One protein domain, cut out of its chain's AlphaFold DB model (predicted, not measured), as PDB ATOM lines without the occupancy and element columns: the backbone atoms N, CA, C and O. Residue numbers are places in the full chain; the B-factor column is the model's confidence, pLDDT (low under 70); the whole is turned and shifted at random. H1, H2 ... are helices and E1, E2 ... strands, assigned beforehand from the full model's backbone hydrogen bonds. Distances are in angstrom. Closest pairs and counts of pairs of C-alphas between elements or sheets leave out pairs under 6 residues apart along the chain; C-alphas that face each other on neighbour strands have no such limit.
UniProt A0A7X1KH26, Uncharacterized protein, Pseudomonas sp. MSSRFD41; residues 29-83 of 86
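This is residues 29 to 83 of the 86 residues of an uncharacterized protein of Pseudomonas sp. MSSRFD41 (UniProt A0A7X1KH26). A tiny two-stranded ladder, E1 and E2, runs lengthwise beside one long helix, H1, on the side of its residues 40 to 48. Short H2 follows E1, a long loop of residues 62 to 73 swings out toward the end where H1 begins before the chain returns through E2, and short H3 lies at the opposite end; residues 30 to 35 stick out. The printed part has 55 residues, in the order H1, E1, H2, E2, H3, with an antiparallel sheet E1 - E2, and is mostly helix. It is only just compact, close to loose, with a radius of gyration of the C-alphas of 12.0 A, and elongated, spanning 32 by 20 by 17 A.

E1 is residues 55 to 57, 6.9 A, and E2 residues 74 to 76, 6.5 A. H1, residues 31 to 51, is 29.8 A long, from C-alpha 31 at (-1.603, -4.117, -12.426) to C-alpha 51 at (-21.529, -1.803, -34.500). H2 is residues 58 to 61, 5.1 A; H3 is residues 78 to 81, 5.0 A, ending with C-alpha 81 at (-17.952, 13.933, -28.838).

E1 and E2 are antiparallel at 170 degrees, with N 56 and O 75 at 2.8 A and N 75 and O 56 at 2.9 A, within hydrogen-bond range. The closest C-alphas of H1 and E1 are those of Ala 44 and Leu 56, 6.8 A; of H1 and E2, those of Ala 44 and Leu 75, 7.3 A. H1 and H2 are close but not clearly touching, with the C-alphas of Phe 40 and Leu 58 closest at 7.0 A. H3 is apart from H1, E1 and H2. In H1 every O i to N i+4 pair is within hydrogen-bond range; H2 and H3 are too short for such a pair.

The C-alphas of Pro 31 and Ala 83 are the two farthest apart, 34.6 A. The printed part has no cut. The link H2 to E2, 12 residues, is long. The mean pLDDT of the printed part is 84.8; residues 52 to 54 and 78 to 83 are under 70.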
ATOM      1  N   ALA A  29      -3.959   2.690  -9.922       91.38
ATOM      2  CA  ALA A  29      -4.534   1.360 -10.085       91.38
ATOM      3  C   ALA A  29      -3.496   0.242  -9.923       91.38
ATOM      4  O   ALA A  29      -2.309   0.411 -10.199       91.38
ATOM      5  N   SER A  30      -3.959  -0.937  -9.499       94.75
ATOM      6  CA  SER A  30      -3.125  -2.141  -9.477       94.75
ATOM      7  C   SER A  30      -2.880  -2.673 -10.899       94.75
ATOM      8  O   SER A  30      -3.687  -2.426 -11.801       94.75
ATOM      9  N   PRO A  31      -1.835  -3.493 -11.122       96.31
ATOM     10  CA  PRO A  31      -1.603  -4.117 -12.426       96.31
ATOM     11  C   PRO A  31      -2.787  -4.953 -12.934       96.31
ATOM     12  O   PRO A  31      -3.022  -5.025 -14.137       96.31
ATOM     13  N   VAL A  32      -3.545  -5.583 -12.030       91.38
ATOM     14  CA  VAL A  32      -4.744  -6.357 -12.387       91.38
ATOM     15  C   VAL A  32      -5.843  -5.431 -12.902       91.38
ATOM     16  O   VAL A  32      -6.406  -5.695 -13.961       91.38
ATOM     17  N   ALA A  33      -6.096  -4.318 -12.208       90.38
ATOM     18  CA  ALA A  33      -7.071  -3.325 -12.645       90.38
ATOM     19  C   ALA A  33      -6.693  -2.729 -14.011       90.38
ATOM     20  O   ALA A  33      -7.531  -2.688 -14.909       90.38
ATOM     21  N   LEU A  34      -5.418  -2.382 -14.229       94.25
ATOM     22  CA  LEU A  34      -4.945  -1.871 -15.522       94.25
ATOM     23  C   LEU A  34      -5.170  -2.860 -16.677       94.25
ATOM     24  O   LEU A  34      -5.526  -2.449 -17.779       94.25
ATOM     25  N   ARG A  35      -5.020  -4.172 -16.442       93.69
ATOM     26  CA  ARG A  35      -5.312  -5.200 -17.461       93.69
ATOM     27  C   ARG A  35      -6.803  -5.288 -17.790       93.69
ATOM     28  O   ARG A  35      -7.155  -5.461 -18.959       93.69
ATOM     29  N   VAL A  36      -7.668  -5.165 -16.784       89.75
ATOM     30  CA  VAL A  36      -9.127  -5.118 -16.980       89.75
ATOM     31  C   VAL A  36      -9.511  -3.883 -17.794       89.75
ATOM     32  O   VAL A  36     -10.215  -4.024 -18.794       89.75
ATOM     33  N   LEU A  37      -8.971  -2.712 -17.443       93.00
ATOM     34  CA  LEU A  37      -9.176  -1.465 -18.184       93.00
ATOM     35  C   LEU A  37      -8.685  -1.574 -19.632       93.00
ATOM     36  O   LEU A  37      -9.426  -1.249 -20.552       93.00
ATOM     37  N   GLY A  38      -7.490  -2.121 -19.865       94.19
ATOM     38  CA  GLY A  38      -6.986  -2.348 -21.224       94.19
ATOM     39  C   GLY A  38      -7.902  -3.264 -22.044       94.19
ATOM     40  O   GLY A  38      -8.193  -2.990 -23.204       94.19
ATOM     41  N   SER A  39      -8.434  -4.319 -21.422       92.88
ATOM     42  CA  SER A  39      -9.378  -5.239 -22.073       92.88
ATOM     43  C   SER A  39     -10.734  -4.590 -22.366       92.88
ATOM     44  O   SER A  39     -11.432  -5.014 -23.286       92.88
ATOM     45  N   PHE A  40     -11.141  -3.605 -21.567       93.44
ATOM     46  CA  PHE A  40     -12.326  -2.790 -21.817       93.44
ATOM     47  C   PHE A  40     -12.105  -1.846 -23.006       93.44
ATOM     48  O   PHE A  40     -12.896  -1.890 -23.946       93.44
ATOM     49  N   LEU A  41     -10.992  -1.100 -23.032       93.12
ATOM     50  CA  LEU A  41     -10.633  -0.200 -24.138       93.12
ATOM     51  C   LEU A  41     -10.578  -0.936 -25.488       93.12
ATOM     52  O   LEU A  41     -11.139  -0.464 -26.472       93.12
ATOM     53  N   LEU A  42      -9.949  -2.118 -25.532       92.94
ATOM     54  CA  LEU A  42      -9.848  -2.917 -26.761       92.94
ATOM     55  C   LEU A  42     -11.216  -3.387 -27.268       92.94
ATOM     56  O   LEU A  42     -11.500  -3.295 -28.460       92.94
ATOM     57  N   ARG A  43     -12.082  -3.862 -26.364       90.44
ATOM     58  CA  ARG A  43     -13.444  -4.288 -26.720       90.44
ATOM     59  C   ARG A  43     -14.305  -3.118 -27.179       90.44
ATOM     60  O   ARG A  43     -15.112  -3.283 -28.088       90.44
ATOM     61  N   ALA A  44     -14.132  -1.955 -26.566       90.06
ATOM     62  CA  ALA A  44     -14.841  -0.753 -26.965       90.06
ATOM     63  C   ALA A  44     -14.425  -0.279 -28.356       90.06
ATOM     64  O   ALA A  44     -15.294  -0.033 -29.183       90.06
ATOM     65  N   ALA A  45     -13.122  -0.243 -28.645       90.00
ATOM     66  CA  ALA A  45     -12.619   0.097 -29.973       90.00
ATOM     67  C   ALA A  45     -13.184  -0.842 -31.054       90.00
ATOM     68  O   ALA A  45     -13.653  -0.377 -32.089       90.00
ATOM     69  N   GLN A  46     -13.216  -2.153 -30.781       89.69
ATOM     70  CA  GLN A  46     -13.812  -3.131 -31.692       89.69
ATOM     71  C   GLN A  46     -15.305  -2.853 -31.937       89.69
ATOM     72  O   GLN A  46     -15.739  -2.790 -33.082       89.69
ATOM     73  N   ARG A  47     -16.083  -2.614 -30.874       86.38
ATOM     74  CA  ARG A  47     -17.523  -2.311 -30.967       86.38
ATOM     75  C   ARG A  47     -17.824  -1.004 -31.695       86.38
ATOM     76  O   ARG A  47     -18.784  -0.939 -32.454       86.38
ATOM     77  N   MET A  48     -17.015   0.030 -31.483       85.62
ATOM     78  CA  MET A  48     -17.144   1.298 -32.210       85.62
ATOM     79  C   MET A  48     -16.930   1.097 -33.715       85.62
ATOM     80  O   MET A  48     -17.619   1.722 -34.515       85.62
ATOM     81  N   GLN A  49     -16.009   0.206 -34.097       85.44
ATOM     82  CA  GLN A  49     -15.721  -0.104 -35.497       85.44
ATOM     83  C   GLN A  49     -16.790  -1.000 -36.149       85.44
ATOM     84  O   GLN A  49     -17.115  -0.795 -37.315       85.44
ATOM     85  N   GLU A  50     -17.296  -2.010 -35.437       84.69
ATOM     86  CA  GLU A  50     -18.208  -3.026 -35.991       84.69
ATOM     87  C   GLU A  50     -19.682  -2.603 -35.933       84.69
ATOM     88  O   GLU A  50     -20.407  -2.765 -36.914       84.69
ATOM     89  N   ASP A  51     -20.112  -2.028 -34.807       76.25
ATOM     90  CA  ASP A  51     -21.529  -1.803 -34.500       76.25
ATOM     91  C   ASP A  51     -21.925  -0.317 -34.563       76.25
ATOM     92  O   ASP A  51     -23.082   0.026 -34.321       76.25
ATOM     93  N   GLY A  52     -20.969   0.585 -34.824       68.75
ATOM     94  CA  GLY A  52     -21.184   2.036 -34.754       68.75
ATOM     95  C   GLY A  52     -21.554   2.527 -33.348       68.75
ATOM     96  O   GLY A  52     -22.142   3.595 -33.198       68.75
ATOM     97  N   MET A  53     -21.244   1.733 -32.317       67.75
ATOM     98  CA  MET A  53     -21.706   1.951 -30.948       67.75
ATOM     99  C   MET A  53     -21.276   3.321 -30.410       67.75
ATOM    100  O   MET A  53     -20.105   3.697 -30.490       67.75
ATOM    101  N   GLU A  54     -22.242   4.052 -29.850       68.75
ATOM    102  CA  GLU A  54     -22.087   5.478 -29.549       68.75
ATOM    103  C   GLU A  54     -21.404   5.743 -28.208       68.75
ATOM    104  O   GLU A  54     -20.550   6.624 -28.129       68.75
ATOM    105  N   HIS A  55     -21.718   4.960 -27.172       84.12
ATOM    106  CA  HIS A  55     -21.107   5.093 -25.851       84.12
ATOM    107  C   HIS A  55     -21.015   3.756 -25.102       84.12
ATOM    108  O   HIS A  55     -21.869   2.883 -25.242       84.12
ATOM    109  N   LEU A  56     -19.977   3.597 -24.280       89.06
ATOM    110  CA  LEU A  56     -19.728   2.413 -23.457       89.06
ATOM    111  C   LEU A  56     -19.271   2.821 -22.063       89.06
ATOM    112  O   LEU A  56     -18.254   3.499 -21.930       89.06
ATOM    113  N   HIS A  57     -19.978   2.343 -21.041       92.12
ATOM    114  CA  HIS A  57     -19.578   2.505 -19.649       92.12
ATOM    115  C   HIS A  57     -18.825   1.271 -19.142       92.12
ATOM    116  O   HIS A  57     -19.192   0.125 -19.428       92.12
ATOM    117  N   LEU A  58     -17.777   1.489 -18.348       92.94
ATOM    118  CA  LEU A  58     -17.021   0.414 -17.713       92.94
ATOM    119  C   LEU A  58     -17.893  -0.372 -16.731       92.94
ATOM    120  O   LEU A  58     -17.769  -1.598 -16.660       92.94
ATOM    121  N   GLN A  59     -18.774   0.315 -16.003       92.50
ATOM    122  CA  GLN A  59     -19.669  -0.317 -15.031       92.50
ATOM    123  C   GLN A  59     -20.582  -1.382 -15.658       92.50
ATOM    124  O   GLN A  59     -20.850  -2.404 -15.028       92.50
ATOM    125  N   ASP A  60     -20.983  -1.201 -16.918       89.00
ATOM    126  CA  ASP A  60     -21.837  -2.155 -17.634       89.00
ATOM    127  C   ASP A  60     -21.040  -3.376 -18.116       89.00
ATOM    128  O   ASP A  60     -21.569  -4.477 -18.275       89.00
ATOM    129  N   ALA A  61     -19.739  -3.193 -18.357       85.94
ATOM    130  CA  ALA A  61     -18.850  -4.223 -18.886       85.94
ATOM    131  C   ALA A  61     -18.177  -5.076 -17.795       85.94
ATOM    132  O   ALA A  61     -17.608  -6.131 -18.104       85.94
ATOM    133  N   TRP A  62     -18.207  -4.641 -16.532       87.50
ATOM    134  CA  TRP A  62     -17.518  -5.303 -15.429       87.50
ATOM    135  C   TRP A  62     -18.475  -5.693 -14.301       87.50
ATOM    136  O   TRP A  62     -18.840  -4.885 -13.456       87.50
ATOM    137  N   ALA A  63     -18.796  -6.986 -14.213       86.56
ATOM    138  CA  ALA A  63     -19.712  -7.526 -13.202       86.56
ATOM    139  C   ALA A  63     -19.291  -7.277 -11.735       86.56
ATOM    140  O   ALA A  63     -20.120  -7.381 -10.838       86.56
ATOM    141  N   GLY A  64     -18.010  -6.986 -11.483       87.62
ATOM    142  CA  GLY A  64     -17.484  -6.657 -10.152       87.62
ATOM    143  C   GLY A  64     -17.392  -5.157  -9.869       87.62
ATOM    144  O   GLY A  64     -16.731  -4.774  -8.904       87.62
ATOM    145  N   PHE A  65     -17.981  -4.316 -10.723       91.00
ATOM    146  CA  PHE A  65     -17.972  -2.875 -10.537       91.00
ATOM    147  C   PHE A  65     -18.708  -2.480  -9.246       91.00
ATOM    148  O   PHE A  65     -19.685  -3.099  -8.836       91.00
ATOM    149  N   ASP A  66     -18.211  -1.427  -8.605       91.12
ATOM    150  CA  ASP A  66     -18.718  -0.902  -7.337       91.12
ATOM    151  C   ASP A  66     -18.525   0.618  -7.389       91.12
ATOM    152  O   ASP A  66     -17.380   1.072  -7.330       91.12
ATOM    153  N   PRO A  67     -19.601   1.411  -7.507       87.94
ATOM    154  CA  PRO A  67     -19.504   2.863  -7.654       87.94
ATOM    155  C   PRO A  67     -18.935   3.563  -6.408       87.94
ATOM    156  O   PRO A  67     -18.527   4.718  -6.491       87.94
ATOM    157  N   GLY A  68     -18.887   2.893  -5.251       89.69
ATOM    158  CA  GLY A  68     -18.237   3.412  -4.048       89.69
ATOM    159  C   GLY A  68     -16.721   3.199  -4.021       89.69
ATOM    160  O   GLY A  68     -16.035   3.803  -3.197       89.69
ATOM    161  N   ARG A  69     -16.186   2.333  -4.891       89.19
ATOM    162  CA  ARG A  69     -14.758   1.954  -4.926       89.19
ATOM    163  C   ARG A  69     -14.084   2.214  -6.263       89.19
ATOM    164  O   ARG A  69     -12.858   2.299  -6.316       89.19
ATOM    165  N   HIS A  70     -14.859   2.288  -7.335       90.94
ATOM    166  CA  HIS A  70     -14.371   2.344  -8.699       90.94
ATOM    167  C   HIS A  70     -14.856   3.614  -9.388       90.94
ATOM    168  O   HIS A  70     -15.958   4.099  -9.147       90.94
ATOM    169  N   VAL A  71     -14.005   4.137 -10.265       90.44
ATOM    170  CA  VAL A  71     -14.342   5.240 -11.161       90.44
ATOM    171  C   VAL A  71     -14.859   4.634 -12.459       90.44
ATOM    172  O   VAL A  71     -14.234   3.717 -12.997       90.44
ATOM    173  N   ASP A  72     -15.998   5.120 -12.941       91.88
ATOM    174  CA  ASP A  72     -16.525   4.701 -14.235       91.88
ATOM    175  C   ASP A  72     -15.733   5.363 -15.371       91.88
ATOM    176  O   ASP A  72     -15.394   6.546 -15.303       91.88
ATOM    177  N   LEU A  73     -15.416   4.586 -16.405       92.62
ATOM    178  CA  LEU A  73     -14.793   5.087 -17.627       92.62
ATOM    179  C   LEU A  73     -15.819   4.994 -18.743       92.62
ATOM    180  O   LEU A  73     -16.298   3.904 -19.054       92.62
ATOM    181  N   VAL A  74     -16.102   6.136 -19.361       91.50
ATOM    182  CA  VAL A  74     -17.068   6.242 -20.452       91.50
ATOM    183  C   VAL A  74     -16.321   6.518 -21.744       91.50
ATOM    184  O   VAL A  74     -15.552   7.475 -21.834       91.50
ATOM    185  N   LEU A  75     -16.526   5.667 -22.742       91.00
ATOM    186  CA  LEU A  75     -15.934   5.809 -24.067       91.00
ATOM    187  C   LEU A  75     -17.036   6.176 -25.043       91.00
ATOM    188  O   LEU A  75     -18.010   5.440 -25.144       91.00
ATOM    189  N   VAL A  76     -16.869   7.288 -25.750       86.75
ATOM    190  CA  VAL A  76     -17.846   7.816 -26.709       86.75
ATOM    191  C   VAL A  76     -17.181   7.900 -28.078       86.75
ATOM    192  O   VAL A  76     -15.994   8.224 -28.164       86.75
ATOM    193  N   ASN A  77     -17.912   7.583 -29.144       81.81
ATOM    194  CA  ASN A  77     -17.386   7.721 -30.499       81.81
ATOM    195  C   ASN A  77     -17.184   9.210 -30.880       81.81
ATOM    196  O   ASN A  77     -17.826  10.125 -30.355       81.81
ATOM    197  N   ASN A  78     -16.235   9.479 -31.784       66.00
ATOM    198  CA  ASN A  78     -15.796  10.847 -32.092       66.00
ATOM    199  C   ASN A  78     -16.877  11.715 -32.770       66.00
ATOM    200  O   ASN A  78     -16.827  12.940 -32.649       66.00
ATOM    201  N   GLU A  79     -17.857  11.119 -33.457       60.59
ATOM    202  CA  GLU A  79     -18.918  11.871 -34.146       60.59
ATOM    203  C   GLU A  79     -19.863  12.580 -33.159       60.59
ATOM    204  O   GLU A  79     -20.291  13.704 -33.423       60.59
ATOM    205  N   GLN A  80     -20.111  11.997 -31.979       53.25
ATOM    206  CA  GLN A  80     -20.923  12.624 -30.927       53.25
ATOM    207  C   GLN A  80     -20.112  13.401 -29.885       53.25
ATOM    208  O   GLN A  80     -20.638  14.346 -29.297       53.25
ATOM    209  N   ALA A  81     -18.820  13.107 -29.689       51.19
ATOM    210  CA  ALA A  81     -17.952  13.933 -28.838       51.19
ATOM    211  C   ALA A  81     -17.918  15.412 -29.291       51.19
ATOM    212  O   ALA A  81     -17.711  16.317 -28.482       51.19
ATOM    213  N   ALA A  82     -18.163  15.673 -30.580       49.69
ATOM    214  CA  ALA A  82     -18.350  17.019 -31.121       49.69
ATOM    215  C   ALA A  82     -19.704  17.658 -30.745       49.69
ATOM    216  O   ALA A  82     -19.774  18.878 -30.614       49.69
ATOM    217  N   ALA A  83     -20.758  16.861 -30.544       47.38
ATOM    218  CA  ALA A  83     -22.103  17.310 -30.169       47.38
ATOM    219  C   ALA A  83     -22.302  17.467 -28.648       47.38
ATOM    220  O   ALA A  83     -23.310  18.025 -28.214       47.38
TER     221      ALA A  83